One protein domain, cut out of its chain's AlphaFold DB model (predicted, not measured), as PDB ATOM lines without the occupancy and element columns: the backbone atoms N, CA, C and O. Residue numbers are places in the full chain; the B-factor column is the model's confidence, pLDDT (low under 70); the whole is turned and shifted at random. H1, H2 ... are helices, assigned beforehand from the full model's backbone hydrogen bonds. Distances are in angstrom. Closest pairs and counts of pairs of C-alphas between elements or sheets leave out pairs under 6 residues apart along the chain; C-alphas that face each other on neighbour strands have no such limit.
ATOM      1  N   ILE A  10     -36.393 -46.804  18.531       85.25
ATOM      2  CA  ILE A  10     -35.042 -46.907  17.972       85.25
ATOM      3  C   ILE A  10     -35.092 -46.768  16.450       85.25
ATOM      4  O   ILE A  10     -34.291 -46.037  15.883       85.25
ATOM      5  N   GLN A  11     -36.023 -47.436  15.766       87.81
ATOM      6  CA  GLN A  11     -36.123 -47.322  14.308       87.81
ATOM      7  C   GLN A  11     -36.589 -45.931  13.871       87.81
ATOM      8  O   GLN A  11     -36.027 -45.374  12.933       87.81
ATOM      9  N   VAL A  12     -37.552 -45.340  14.585       88.19
ATOM     10  CA  VAL A  12     -37.993 -43.958  14.340       88.19
ATOM     11  C   VAL A  12     -36.819 -42.999  14.442       88.19
ATOM     12  O   VAL A  12     -36.596 -42.202  13.537       88.19
ATOM     13  N   LYS A  13     -36.026 -43.129  15.504       89.62
ATOM     14  CA  LYS A  13     -34.819 -42.338  15.718       89.62
ATOM     15  C   LYS A  13     -33.841 -42.445  14.545       89.62
ATOM     16  O   LYS A  13     -33.391 -41.422  14.042       89.62
ATOM     17  N   LYS A  14     -33.578 -43.664  14.061       92.19
ATOM     18  CA  LYS A  14     -32.717 -43.900  12.890       92.19
ATOM     19  C   LYS A  14     -33.260 -43.230  11.622       92.19
ATOM     20  O   LYS A  14     -32.502 -42.621  10.877       92.19
ATOM     21  N   VAL A  15     -34.567 -43.316  11.372       93.88
ATOM     22  CA  VAL A  15     -35.184 -42.711  10.180       93.88
ATOM     23  C   VAL A  15     -35.140 -41.183  10.237       93.88
ATOM     24  O   VAL A  15     -34.772 -40.552   9.248       93.88
ATOM     25  N   ILE A  16     -35.426 -40.583  11.396       93.06
ATOM     26  CA  ILE A  16     -35.304 -39.130  11.584       93.06
ATOM     27  C   ILE A  16     -33.855 -38.669  11.381       93.06
ATOM     28  O   ILE A  16     -33.632 -37.668  10.701       93.06
ATOM     29  N   ALA A  17     -32.874 -39.409  11.906       94.81
ATOM     30  CA  ALA A  17     -31.463 -39.104  11.686       94.81
ATOM     31  C   ALA A  17     -31.089 -39.137  10.199       94.81
ATOM     32  O   ALA A  17     -30.408 -38.229   9.727       94.81
ATOM     33  N   LEU A  18     -31.567 -40.132   9.441       94.75
ATOM     34  CA  LEU A  18     -31.336 -40.183   7.998       94.75
ATOM     35  C   LEU A  18     -31.912 -38.951   7.292       94.75
ATOM     36  O   LEU A  18     -31.213 -38.335   6.494       94.75
ATOM     37  N   TRP A  19     -33.160 -38.570   7.574       94.00
ATOM     38  CA  TRP A  19     -33.777 -37.408   6.926       94.00
ATOM     39  C   TRP A  19     -33.054 -36.097   7.243       94.00
ATOM     40  O   TRP A  19     -32.874 -35.283   6.344       94.00
ATOM     41  N   LEU A  20     -32.568 -35.922   8.475       93.69
ATOM     42  CA  LEU A  20     -31.737 -34.773   8.846       93.69
ATOM     43  C   LEU A  20     -30.426 -34.729   8.050       93.69
ATOM     44  O   LEU A  20     -30.039 -33.670   7.563       93.69
ATOM     45  N   VAL A  21     -29.758 -35.873   7.869       94.50
ATOM     46  CA  VAL A  21     -28.551 -35.949   7.029       94.50
ATOM     47  C   VAL A  21     -28.868 -35.588   5.581       94.50
ATOM     48  O   VAL A  21     -28.095 -34.872   4.953       94.50
ATOM     49  N   LEU A  22     -29.995 -36.065   5.046       91.56
ATOM     50  CA  LEU A  22     -30.413 -35.752   3.681       91.56
ATOM     51  C   LEU A  22     -30.670 -34.248   3.492       91.56
ATOM     52  O   LEU A  22     -30.215 -33.684   2.495       91.56
ATOM     53  N   GLU A  23     -31.318 -33.583   4.451       91.00
ATOM     54  CA  GLU A  23     -31.473 -32.121   4.416       91.00
ATOM     55  C   GLU A  23     -30.129 -31.395   4.422       91.00
ATOM     56  O   GLU A  23     -29.941 -30.434   3.673       91.00
ATOM     57  N   GLU A  24     -29.180 -31.868   5.230       90.12
ATOM     58  CA  GLU A  24     -27.869 -31.240   5.358       90.12
ATOM     59  C   GLU A  24     -27.040 -31.315   4.068       90.12
ATOM     60  O   GLU A  24     -26.329 -30.372   3.726       90.12
ATOM     61  N   ILE A  25     -27.153 -32.414   3.317       85.75
ATOM     62  CA  ILE A  25     -26.403 -32.606   2.066       85.75
ATOM     63  C   ILE A  25     -27.054 -31.929   0.849       85.75
ATOM     64  O   ILE A  25     -26.520 -32.041  -0.256       85.75
ATOM     65  N   GLY A  26     -28.180 -31.232   1.037       83.38
ATOM     66  CA  GLY A  26     -28.804 -30.391   0.012       83.38
ATOM     67  C   GLY A  26     -30.228 -30.778  -0.386       83.38
ATOM     68  O   GLY A  26     -30.809 -30.115  -1.245       83.38
ATOM     69  N   TYR A  27     -30.824 -31.808   0.223       86.50
ATOM     70  CA  TYR A  27     -32.240 -32.128   0.018       86.50
ATOM     71  C   TYR A  27     -33.116 -31.295   0.958       86.50
ATOM     72  O   TYR A  27     -33.737 -31.812   1.882       86.50
ATOM     73  N   HIS A  28     -33.095 -29.977   0.755       85.88
ATOM     74  CA  HIS A  28     -33.756 -29.001   1.619       85.88
ATOM     75  C   HIS A  28     -35.272 -29.231   1.731       85.88
ATOM     76  O   HIS A  28     -35.901 -29.765   0.822       85.88
ATOM     77  N   ASP A  29     -35.853 -28.803   2.857       86.44
ATOM     78  CA  ASP A  29     -37.287 -28.904   3.174       86.44
ATOM     79  C   ASP A  29     -37.864 -30.330   3.245       86.44
ATOM     80  O   ASP A  29     -39.079 -30.486   3.399       86.44
ATOM     81  N   LEU A  30     -37.028 -31.371   3.205       89.38
ATOM     82  CA  LEU A  30     -37.455 -32.768   3.244       89.38
ATOM     83  C   LEU A  30     -38.368 -33.063   4.441       89.38
ATOM     84  O   LEU A  30     -39.464 -33.589   4.268       89.38
ATOM     85  N   ILE A  31     -37.975 -32.699   5.660       90.62
ATOM     86  CA  ILE A  31     -38.739 -32.982   6.884       90.62
ATOM     87  C   ILE A  31     -40.069 -32.229   6.870       90.62
ATOM     88  O   ILE A  31     -41.107 -32.780   7.252       90.62
ATOM     89  N   ARG A  32     -40.053 -30.976   6.401       90.44
ATOM     90  CA  ARG A  32     -41.260 -30.156   6.253       90.44
ATOM     91  C   ARG A  32     -42.222 -30.785   5.249       90.44
ATOM     92  O   ARG A  32     -43.414 -30.872   5.542       90.44
ATOM     93  N   ALA A  33     -41.714 -31.241   4.109       89.62
ATOM     94  CA  ALA A  33     -42.500 -31.888   3.071       89.62
ATOM     95  C   ALA A  33     -43.076 -33.227   3.558       89.62
ATOM     96  O   ALA A  33     -44.278 -33.444   3.419       89.62
ATOM     97  N   ILE A  34     -42.283 -34.067   4.237       90.56
ATOM     98  CA  ILE A  34     -42.766 -35.325   4.838       90.56
ATOM     99  C   ILE A  34     -43.923 -35.048   5.807       90.56
ATOM    100  O   ILE A  34     -44.933 -35.744   5.777       90.56
ATOM    101  N   ASN A  35     -43.824 -33.983   6.609       89.38
ATOM    102  CA  ASN A  35     -44.865 -33.587   7.565       89.38
ATOM    103  C   ASN A  35     -46.128 -32.994   6.942       89.38
ATOM    104  O   ASN A  35     -47.115 -32.808   7.651       89.38
ATOM    105  N   SER A  36     -46.123 -32.719   5.639       90.38
ATOM    106  CA  SER A  36     -47.318 -32.282   4.917       90.38
ATOM    107  C   SER A  36     -48.179 -33.440   4.398       90.38
ATOM    108  O   SER A  36     -49.334 -33.211   4.040       90.38
ATOM    109  N   PHE A  37     -47.651 -34.669   4.369       89.25
ATOM    110  CA  PHE A  37     -48.375 -35.830   3.854       89.25
ATOM    111  C   PHE A  37     -49.236 -36.528   4.909       89.25
ATOM    112  O   PHE A  37     -49.110 -36.322   6.116       89.25
ATOM    113  N   ASP A  38     -50.127 -37.392   4.432       89.62
ATOM    114  CA  ASP A  38     -50.931 -38.264   5.270       89.62
ATOM    115  C   ASP A  38     -50.099 -39.415   5.869       89.62
ATOM    116  O   ASP A  38     -49.024 -39.777   5.384       89.62
ATOM    117  N   ASN A  39     -50.633 -40.036   6.922       87.88
ATOM    118  CA  ASN A  39     -49.936 -41.101   7.646       87.88
ATOM    119  C   ASN A  39     -49.589 -42.317   6.767       87.88
ATOM    120  O   ASN A  39     -48.609 -42.997   7.059       87.88
ATOM    121  N   THR A  40     -50.362 -42.615   5.714       89.88
ATOM    122  CA  THR A  40     -50.074 -43.743   4.814       89.88
ATOM    123  C   THR A  40     -48.863 -43.443   3.939       89.88
ATOM    124  O   THR A  40     -47.989 -44.296   3.795       89.88
ATOM    125  N   THR A  41     -48.761 -42.224   3.418       90.38
ATOM    126  CA  THR A  41     -47.591 -41.790   2.646       90.38
ATOM    127  C   THR A  41     -46.344 -41.702   3.529       90.38
ATOM    128  O   THR A  41     -45.289 -42.206   3.152       90.38
ATOM    129  N   ILE A  42     -46.461 -41.161   4.747       90.44
ATOM    130  CA  ILE A  42     -45.348 -41.112   5.711       90.44
ATOM    131  C   ILE A  42     -44.853 -42.525   6.059       90.44
ATOM    132  O   ILE A  42     -43.648 -42.730   6.181       90.44
ATOM    133  N   GLU A  43     -45.749 -43.510   6.179       90.50
ATOM    134  CA  GLU A  43     -45.375 -44.912   6.411       90.50
ATOM    135  C   GLU A  43     -44.554 -45.479   5.248       90.50
ATOM    136  O   GLU A  43     -43.541 -46.139   5.472       90.50
ATOM    137  N   ALA A  44     -44.957 -45.205   4.005       89.81
ATOM    138  CA  ALA A  44     -44.214 -45.648   2.831       89.81
ATOM    139  C   ALA A  44     -42.807 -45.027   2.795       89.81
ATOM    140  O   ALA A  44     -41.823 -45.749   2.639       89.81
ATOM    141  N   LEU A  45     -42.703 -43.716   3.040       91.12
ATOM    142  CA  LEU A  45     -41.428 -42.995   3.118       91.12
ATOM    143  C   LEU A  45     -40.553 -43.512   4.271       91.12
ATOM    144  O   LEU A  45     -39.337 -43.620   4.140       91.12
ATOM    145  N   TYR A  46     -41.160 -43.874   5.402       91.62
ATOM    146  CA  TYR A  46     -40.466 -44.495   6.527       91.62
ATOM    147  C   TYR A  46     -39.856 -45.855   6.148       91.62
ATOM    148  O   TYR A  46     -38.695 -46.116   6.460       91.62
ATOM    149  N   LEU A  47     -40.604 -46.714   5.446       89.94
ATOM    150  CA  LEU A  47     -40.096 -48.010   4.977       89.94
ATOM    151  C   LEU A  47     -38.968 -47.840   3.956       89.94
ATOM    152  O   LEU A  47     -37.963 -48.548   4.008       89.94
ATOM    153  N   GLU A  48     -39.112 -46.871   3.062       90.69
ATOM    154  CA  GLU A  48     -38.104 -46.543   2.061       90.69
ATOM    155  C   GLU A  48     -36.811 -46.005   2.703       90.69
ATOM    156  O   GLU A  48     -35.702 -46.402   2.334       90.69
ATOM    157  N   ALA A  49     -36.939 -45.189   3.752       92.50
ATOM    158  CA  ALA A  49     -35.819 -44.711   4.556       92.50
ATOM    159  C   ALA A  49     -35.067 -45.855   5.257       92.50
ATOM    160  O   ALA A  49     -33.836 -45.846   5.305       92.50
ATOM    161  N   LEU A  50     -35.772 -46.877   5.756       90.81
ATOM    162  CA  LEU A  50     -35.125 -48.063   6.329       90.81
ATOM    163  C   LEU A  50     -34.291 -48.818   5.285       90.81
ATOM    164  O   LEU A  50     -33.166 -49.216   5.582       90.81
ATOM    165  N   GLN A  51     -34.785 -48.953   4.053       88.12
ATOM    166  CA  GLN A  51     -34.021 -49.575   2.962       88.12
ATOM    167  C   GLN A  51     -32.791 -48.749   2.562       88.12
ATOM    168  O   GLN A  51     -31.762 -49.306   2.177       88.12
ATOM    169  N   CYS A  52     -32.872 -47.422   2.672       89.62
ATOM    170  CA  CYS A  52     -31.730 -46.532   2.467       89.62
ATOM    171  C   CYS A  52     -30.661 -46.706   3.545       89.62
ATOM    172  O   CYS A  52     -29.470 -46.697   3.234       89.62
ATOM    173  N   LEU A  53     -31.077 -46.903   4.800       91.00
ATOM    174  CA  LEU A  53     -30.163 -47.149   5.914       91.00
ATOM    175  C   LEU A  53     -29.329 -48.417   5.719       91.00
ATOM    176  O   LEU A  53     -28.179 -48.438   6.149       91.00
ATOM    177  N   GLU A  54     -29.878 -49.443   5.063       88.00
ATOM    178  CA  GLU A  54     -29.135 -50.656   4.694       88.00
ATOM    179  C   GLU A  54     -28.031 -50.360   3.668       88.00
ATOM    180  O   GLU A  54     -26.937 -50.915   3.760       88.00
ATOM    181  N   CYS A  55     -28.287 -49.452   2.720       84.38
ATOM    182  CA  CYS A  55     -27.329 -49.074   1.676       84.38
ATOM    183  C   CYS A  55     -26.154 -48.243   2.193       84.38
ATOM    184  O   CYS A  55     -25.104 -48.239   1.562       84.38
ATOM    185  N   ILE A  56     -26.329 -47.535   3.309       89.00
ATOM    186  CA  ILE A  56     -25.270 -46.725   3.918       89.00
ATOM    187  C   ILE A  56     -24.548 -47.453   5.053       89.00
ATOM    188  O   ILE A  56     -23.842 -46.816   5.819       89.00
ATOM    189  N   GLN A  57     -24.729 -48.760   5.241       87.94
ATOM    190  CA  GLN A  57     -23.937 -49.474   6.245       87.94
ATOM    191  C   GLN A  57     -22.497 -49.719   5.748       87.94
ATOM    192  O   GLN A  57     -22.321 -50.019   4.564       87.94
ATOM    193  N   PRO A  58     -21.485 -49.721   6.643       79.75
ATOM    194  CA  PRO A  58     -20.084 -50.034   6.318       79.75
ATOM    195  C   PRO A  58     -19.870 -51.350   5.566       79.75
ATOM    196  O   PRO A  58     -18.960 -51.461   4.756       79.75
ATOM    197  N   ASN A  59     -20.730 -52.340   5.817       80.88
ATOM    198  CA  ASN A  59     -20.663 -53.668   5.202       80.88
ATOM    199  C   ASN A  59     -21.755 -53.875   4.139       80.88
ATOM    200  O   ASN A  59     -22.189 -55.006   3.911       80.88
ATOM    201  N   SER A  60     -22.273 -52.794   3.550       78.69
ATOM    202  CA  SER A  60     -23.330 -52.885   2.545       78.69
ATOM    203  C   SER A  60     -22.825 -53.564   1.266       78.69
ATOM    204  O   SER A  60     -21.691 -53.375   0.821       78.69
ATOM    205  N   ILE A  61     -23.678 -54.398   0.672       77.25
ATOM    206  CA  ILE A  61     -23.386 -55.068  -0.598       77.25
ATOM    207  C   ILE A  61     -23.733 -54.108  -1.735       77.25
ATOM    208  O   ILE A  61     -24.762 -53.432  -1.684       77.25
ATOM    209  N   GLN A  62     -22.892 -54.073  -2.773       73.75
ATOM    210  CA  GLN A  62     -23.134 -53.243  -3.948       73.75
ATOM    211  C   GLN A  62     -24.526 -53.525  -4.555       73.75
ATOM    212  O   GLN A  62     -24.854 -54.687  -4.817       73.75
ATOM    213  N   PRO A  63     -25.338 -52.487  -4.826       68.25
ATOM    214  CA  PRO A  63     -26.655 -52.656  -5.430       68.25
ATOM    215  C   PRO A  63     -26.554 -53.001  -6.934       68.25
ATOM    216  O   PRO A  63     -26.372 -52.120  -7.783       68.25
ATOM    217  N   THR A  64     -26.650 -54.289  -7.280       68.31
ATOM    218  CA  THR A  64     -26.491 -54.797  -8.664       68.31
ATOM    219  C   THR A  64     -27.826 -54.955  -9.416       68.31
ATOM    220  O   THR A  64     -27.837 -55.147 -10.632       68.31
ATOM    221  N   GLY A  65     -28.972 -54.865  -8.736       68.44
ATOM    222  CA  GLY A  65     -30.298 -55.115  -9.310       68.44
ATOM    223  C   GLY A  65     -30.907 -53.923 -10.059       68.44
ATOM    224  O   GLY A  65     -30.531 -52.768  -9.864       68.44
ATOM    225  N   LEU A  66     -31.917 -54.197 -10.897       61.88
ATOM    226  CA  LEU A  66     -32.758 -53.158 -11.523       61.88
ATOM    227  C   LEU A  66     -33.583 -52.386 -10.480       61.88
ATOM    228  O   LEU A  66     -33.807 -51.190 -10.634       61.88
ATOM    229  N   SER A  67     -33.962 -53.052  -9.383       62.25
ATOM    230  CA  SER A  67     -34.644 -52.425  -8.242       62.25
ATOM    231  C   SER A  67     -33.797 -51.346  -7.558       62.25
ATOM    232  O   SER A  67     -34.342 -50.490  -6.873       62.25
ATOM    233  N   ASP A  68     -32.477 -51.352  -7.751       65.56
ATOM    234  CA  ASP A  68     -31.567 -50.391  -7.123       65.56
ATOM    235  C   ASP A  68     -31.420 -49.089  -7.921       65.56
ATOM    236  O   ASP A  68     -30.839 -48.114  -7.439       65.56
ATOM    237  N   GLN A  69     -31.959 -49.075  -9.144       65.44
ATOM    238  CA  GLN A  69     -32.139 -47.868  -9.949       65.44
ATOM    239  C   GLN A  69     -33.461 -47.157  -9.644       65.44
ATOM    240  O   GLN A  69     -33.671 -46.051 -10.140       65.44
ATOM    241  N   ALA A  70     -34.344 -47.774  -8.846       73.62
ATOM    242  CA  ALA A  70     -35.573 -47.133  -8.410       73.62
ATOM    243  C   ALA A  70     -35.245 -45.852  -7.632       73.62
ATOM    244  O   ALA A  70     -34.315 -45.814  -6.817       73.62
ATOM    245  N   GLN A  71     -36.001 -44.800  -7.935       81.00
ATOM    246  CA  GLN A  71     -35.891 -43.535  -7.230       81.00
ATOM    247  C   GLN A  71     -36.436 -43.715  -5.823       81.00
ATOM    248  O   GLN A  71     -37.531 -44.239  -5.646       81.00
ATOM    249  N   VAL A  72     -35.642 -43.276  -4.860       79.56
ATOM    250  CA  VAL A  72     -36.010 -43.190  -3.460       79.56
ATOM    251  C   VAL A  72     -36.682 -41.839  -3.241       79.56
ATOM    252  O   VAL A  72     -36.183 -40.830  -3.744       79.56
ATOM    253  N   PHE A  73     -37.773 -41.802  -2.475       82.38
ATOM    254  CA  PHE A  73     -38.513 -40.585  -2.144       82.38
ATOM    255  C   PHE A  73     -39.083 -39.907  -3.397       82.38
ATOM    256  O   PHE A  73     -38.947 -38.700  -3.616       82.38
ATOM    257  N   LEU A  74     -39.710 -40.714  -4.256       77.62
ATOM    258  CA  LEU A  74     -40.279 -40.255  -5.520       77.62
ATOM    259  C   LEU A  74     -41.260 -39.090  -5.312       77.62
ATOM    260  O   LEU A  74     -42.206 -39.189  -4.533       77.62
ATOM    261  N   GLY A  75     -41.050 -37.996  -6.048       73.56
ATOM    262  CA  GLY A  75     -41.905 -36.804  -5.997       73.56
ATOM    263  C   GLY A  75     -41.731 -35.938  -4.746       73.56
ATOM    264  O   GLY A  75     -42.374 -34.898  -4.647       73.56
ATOM    265  N   LEU A  76     -40.863 -36.346  -3.816       77.75
ATOM    266  CA  LEU A  76     -40.526 -35.591  -2.611       77.75
ATOM    267  C   LEU A  76     -39.257 -34.752  -2.788       77.75
ATOM    268  O   LEU A  76     -39.108 -33.716  -2.149       77.75
ATOM    269  N   ILE A  77     -38.350 -35.203  -3.651       79.12
ATOM    270  CA  ILE A  77     -37.054 -34.574  -3.876       79.12
ATOM    271  C   ILE A  77     -36.950 -34.123  -5.336       79.12
ATOM    272  O   ILE A  77     -37.188 -34.915  -6.251       79.12
ATOM    273  N   ASP A  78     -36.557 -32.866  -5.551       69.88
ATOM    274  CA  ASP A  78     -36.367 -32.283  -6.890       69.88
ATOM    275  C   ASP A  78     -35.294 -33.014  -7.709       69.88
ATOM    276  O   ASP A  78     -35.384 -33.121  -8.934       69.88
ATOM    277  N   GLU A  79     -34.248 -33.491  -7.035       73.38
ATOM    278  CA  GLU A  79     -33.191 -34.291  -7.635       73.38
ATOM    279  C   GLU A  79     -33.393 -35.769  -7.293       73.38
ATOM    280  O   GLU A  79     -33.342 -36.138  -6.118       73.38
ATOM    281  N   PRO A  80     -33.634 -36.633  -8.294       69.06
ATOM    282  CA  PRO A  80     -33.967 -38.018  -8.030       69.06
ATOM    283  C   PRO A  80     -32.784 -38.749  -7.397       69.06
ATOM    284  O   PRO A  80     -31.767 -39.009  -8.043       69.06
ATOM    285  N   MET A  81     -32.947 -39.130  -6.135       82.75
ATOM    286  CA  MET A  81     -31.998 -39.971  -5.419       82.75
ATOM    287  C   MET A  81     -32.316 -41.444  -5.683       82.75
ATOM    288  O   MET A  81     -33.475 -41.822  -5.780       82.75
ATOM    289  N   ASN A  82     -31.304 -42.303  -5.785       82.94
ATOM    290  CA  ASN A  82     -31.492 -43.754  -5.855       82.94
ATOM    291  C   ASN A  82     -30.526 -44.474  -4.905       82.94
ATOM    292  O   ASN A  82     -29.594 -43.876  -4.359       82.94
ATOM    293  N   ARG A  83     -30.727 -45.780  -4.715       80.69
ATOM    294  CA  ARG A  83     -29.910 -46.589  -3.793       80.69
ATOM    295  C   ARG A  83     -28.435 -46.646  -4.199       80.69
ATOM    296  O   ARG A  83     -27.569 -46.717  -3.330       80.69
ATOM    297  N   ARG A  84     -28.126 -46.557  -5.499       80.31
ATOM    298  CA  ARG A  84     -26.737 -46.502  -5.988       80.31
ATOM    299  C   ARG A  84     -26.031 -45.216  -5.582       80.31
ATOM    300  O   ARG A  84     -24.876 -45.284  -5.183       80.31
ATOM    301  N   PHE A  85     -26.709 -44.071  -5.629       84.12
ATOM    302  CA  PHE A  85     -26.155 -42.809  -5.134       84.12
ATOM    303  C   PHE A  85     -25.769 -42.915  -3.653       84.12
ATOM    304  O   PHE A  85     -24.656 -42.546  -3.281       84.12
ATOM    305  N   LEU A  86     -26.665 -43.472  -2.830       85.06
ATOM    306  CA  LEU A  86     -26.417 -43.683  -1.402       85.06
ATOM    307  C   LEU A  86     -25.233 -44.622  -1.158       85.06
ATOM    308  O   LEU A  86     -24.386 -44.312  -0.330       85.06
ATOM    309  N   TYR A  87     -25.143 -45.720  -1.913       84.88
ATOM    310  CA  TYR A  87     -24.020 -46.654  -1.834       84.88
ATOM    311  C   TYR A  87     -22.691 -46.018  -2.269       84.88
ATOM    312  O   TYR A  87     -21.681 -46.160  -1.597       84.88
ATOM    313  N   CYS A  88     -22.661 -45.258  -3.366       83.50
ATOM    314  CA  CYS A  88     -21.429 -44.604  -3.818       83.50
ATOM    315  C   CYS A  88     -20.924 -43.533  -2.839       83.50
ATOM    316  O   CYS A  88     -19.736 -43.220  -2.838       83.50
ATOM    317  N   LYS A  89     -21.813 -42.956  -2.024       84.50
ATOM    318  CA  LYS A  89     -21.478 -41.938  -1.018       84.50
ATOM    319  C   LYS A  89     -21.586 -42.454   0.417       84.50
ATOM    320  O   LYS A  89     -21.611 -41.647   1.349       84.50
ATOM    321  N   HIS A  90     -21.659 -43.771   0.600       88.31
ATOM    322  CA  HIS A  90     -22.012 -44.397   1.873       88.31
ATOM    323  C   HIS A  90     -21.077 -43.945   2.999       88.31
ATOM    324  O   HIS A  90     -21.581 -43.525   4.032       88.31
ATOM    325  N   ASP A  91     -19.757 -43.933   2.798       87.06
ATOM    326  CA  ASP A  91     -18.801 -43.535   3.842       87.06
ATOM    327  C   ASP A  91     -19.048 -42.119   4.377       87.06
ATOM    328  O   ASP A  91     -18.963 -41.868   5.580       87.06
ATOM    329  N   PHE A  92     -19.358 -41.179   3.484       90.56
ATOM    330  CA  PHE A  92     -19.644 -39.797   3.853       90.56
ATOM    331  C   PHE A  92     -20.989 -39.688   4.580       90.56
ATOM    332  O   PHE A  92     -21.069 -39.100   5.662       90.56
ATOM    333  N   ILE A  93     -22.034 -40.292   4.009       92.50
ATOM    334  CA  ILE A  93     -23.393 -40.237   4.555       92.50
ATOM    335  C   ILE A  93     -23.456 -40.948   5.910       92.50
ATOM    336  O   ILE A  93     -24.067 -40.428   6.837       92.50
ATOM    337  N   TYR A  94     -22.787 -42.092   6.056       93.44
ATOM    338  CA  TYR A  94     -22.759 -42.871   7.290       93.44
ATOM    339  C   TYR A  94     -22.042 -42.136   8.422       93.44
ATOM    340  O   TYR A  94     -22.584 -42.044   9.519       93.44
ATOM    341  N   LYS A  95     -20.877 -41.526   8.158       93.31
ATOM    342  CA  LYS A  95     -20.183 -40.696   9.159       93.31
ATOM    343  C   LYS A  95     -21.054 -39.541   9.637       93.31
ATOM    344  O   LYS A  95     -21.109 -39.253  10.831       93.31
ATOM    345  N   ARG A  96     -21.755 -38.875   8.713       94.19
ATOM    346  CA  ARG A  96     -22.675 -37.792   9.074       94.19
ATOM    347  C   ARG A  96     -23.883 -38.311   9.847       94.19
ATOM    348  O   ARG A  96     -24.295 -37.689  10.819       94.19
ATOM    349  N   TYR A  97     -24.401 -39.468   9.461       95.62
ATOM    350  CA  TYR A  97     -25.479 -40.158  10.155       95.62
ATOM    351  C   TYR A  97     -25.114 -40.532  11.595       95.62
ATOM    352  O   TYR A  97     -25.897 -40.234  12.494       95.62
ATOM    353  N   GLU A  98     -23.932 -41.103  11.846       94.00
ATOM    354  CA  GLU A  98     -23.456 -41.370  13.211       94.00
ATOM    355  C   GLU A  98     -23.348 -40.075  14.019       94.00
ATOM    356  O   GLU A  98     -23.873 -39.990  15.129       94.00
ATOM    357  N   HIS A  99     -22.787 -39.020  13.423       94.19
ATOM    358  CA  HIS A  99     -22.690 -37.720  14.077       94.19
ATOM    359  C   HIS A  99     -24.063 -37.137  14.450       94.19
ATOM    360  O   HIS A  99     -24.250 -36.661  15.568       94.19
ATOM    361  N   VAL A 100     -25.047 -37.182  13.547       94.00
ATOM    362  CA  VAL A 100     -26.419 -36.708  13.808       94.00
ATOM    363  C   VAL A 100     -27.113 -37.573  14.862       94.00
ATOM    364  O   VAL A 100     -27.844 -37.052  15.710       94.00
ATOM    365  N   MET A 101     -26.872 -38.885  14.848       91.75
ATOM    366  CA  MET A 101     -27.388 -39.791  15.869       91.75
ATOM    367  C   MET A 101     -26.907 -39.381  17.264       91.75
ATOM    368  O   MET A 101     -27.744 -39.168  18.140       91.75
ATOM    369  N   GLU A 102     -25.603 -39.173  17.443       90.44
ATOM    370  CA  GLU A 102     -24.993 -38.816  18.733       90.44
ATOM    371  C   GLU A 102     -25.320 -37.382  19.182       90.44
ATOM    372  O   GLU A 102     -25.585 -37.111  20.355       90.44
ATOM    373  N   THR A 103     -25.291 -36.419  18.260       90.31
ATOM    374  CA  THR A 103     -25.377 -34.995  18.622       90.31
ATOM    375  C   THR A 103     -26.796 -34.463  18.709       90.31
ATOM    376  O   THR A 103     -27.037 -33.542  19.496       90.31
ATOM    377  N   VAL A 104     -27.718 -35.026  17.924       89.88
ATOM    378  CA  VAL A 104     -29.103 -34.559  17.807       89.88
ATOM    379  C   VAL A 104     -30.049 -35.611  18.360       89.88
ATOM    380  O   VAL A 104     -30.764 -35.360  19.329       89.88
ATOM    381  N   CYS A 105     -30.049 -36.811  17.783       88.19
ATOM    382  CA  CYS A 105     -31.085 -37.788  18.090       88.19
ATOM    383  C   CYS A 105     -30.950 -38.376  19.500       88.19
ATOM    384  O   CYS A 105     -31.963 -38.614  20.150       88.19
ATOM    385  N   ASP A 106     -29.739 -38.595  20.006       86.25
ATOM    386  CA  ASP A 106     -29.503 -39.037  21.385       86.25
ATOM    387  C   ASP A 106     -29.897 -37.971  22.409       86.25
ATOM    388  O   ASP A 106     -30.326 -38.315  23.503       86.25
ATOM    389  N   LYS A 107     -29.834 -36.685  22.059       84.19
ATOM    390  CA  LYS A 107     -30.262 -35.606  22.961       84.19
ATOM    391  C   LYS A 107     -31.773 -35.399  22.951       84.19
ATOM    392  O   LYS A 107     -32.354 -35.144  23.996       84.19
ATOM    393  N   ILE A 108     -32.402 -35.504  21.779       81.50
ATOM    394  CA  ILE A 108     -33.849 -35.294  21.615       81.50
ATOM    395  C   ILE A 108     -34.644 -36.534  22.042       81.50
ATOM    396  O   ILE A 108     -35.711 -36.412  22.637       81.50
ATOM    397  N   PHE A 109     -34.140 -37.726  21.720       76.12
ATOM    398  CA  PHE A 109     -34.836 -39.000  21.921       76.12
ATOM    399  C   PHE A 109     -34.125 -39.935  22.905       76.12
ATOM    400  O   PHE A 109     -34.548 -41.080  23.062       76.12
ATOM    401  N   GLY A 110     -33.012 -39.520  23.513       67.38
ATOM    402  CA  GLY A 110     -32.370 -40.308  24.561       67.38
ATOM    403  C   GLY A 110     -33.136 -40.219  25.871       67.38
ATOM    404  O   GLY A 110     -33.700 -39.187  26.214       67.38
TER     405      GLY A 110
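This is residues 10 to 110 of the 216 residues of an uncharacterized protein of Hevea brasiliensis (UniProt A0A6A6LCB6). Two long helices, H3 and H6, make a V whose corner lies near the end of H3 and the start of H6, and a third, H1, passes through the V between its arms, crossing both. Short H5 sits at the corner with H4 beyond it, short H2 packs on the end of H1, and the long H4 to H5 link folds back on itself in a short antiparallel pairing of residues 71 to 72 with 81 to 82. The 101 printed residues have six named helices, H1 to H6 in order along the chain, and no named strand; the class is all helix. The whole is compact, with a radius of gyration of the C-alphas of 13.0 A and spans of 37 by 30 by 23 A.

H1, residues 10 to 24, is the hub, touching three helices. With residues 19 to 23 alone it touches H2, residues 30 to 34; the closest C-alphas are those of Glu 23 and Leu 30, 6.1 A apart. With residues 15 to 19 alone it touches H3, residues 39 to 55, about perpendicular at 82 degrees; the closest C-alphas are those of Val 15 and Ala 49, 6.0 A apart. It also touches H6, residues 90 to 109, at a steep tilt of 61 degrees, opposite ways, with the C-alphas of Ala 17 and Met 101 closest at 5.9 A. H3 and H6 are close but not clearly touching, their closest C-alphas being those of Cys 55 and His 90, 7.1 A apart. H3, with residues 52 to 55 alone, touches H5, residues 83 to 88, the same way at a shallow tilt of 33 degrees, only just short of steep; Cys 55 and Tyr 87 have the closest C-alphas, 5.4 A apart. H4, residues 66 to 69, touches H5, with the C-alphas of Asp 68 and Arg 83 closest at 5.3 A, and is apart from H1. In H1, H2 and H5 every O i to N i+4 pair is within hydrogen-bond range, in H3 12 of 13 and in H6 14 of 16; H4 is too short for such a pair.

H1 begins at C-alpha 10, (-35.042, -46.907, 17.972), and is 21.4 A long. H3 is 24.7 A long and ends at C-alpha 55, (-27.329, -49.074, 1.676). H6, 24.4 A long, ends at C-alpha 109, (-34.836, -39.000, 21.921), and has a kink of 37 degrees near residue 101. H2, H4 and H5 measure 6.1 A, 5.6 A and 8.7 A.

The C-alphas farthest apart are those of Leu 66 and Lys 107, 38.8 A. The printed part has no cut. The H4 to H5 link, residues 70 to 82, is long. Residues 35 to 41, of which 39 to 41 belong to H3, stand free. Mean pLDDT of the printed part is 85.3; residues 63 to 69, 78, 80 and 110 are under 70.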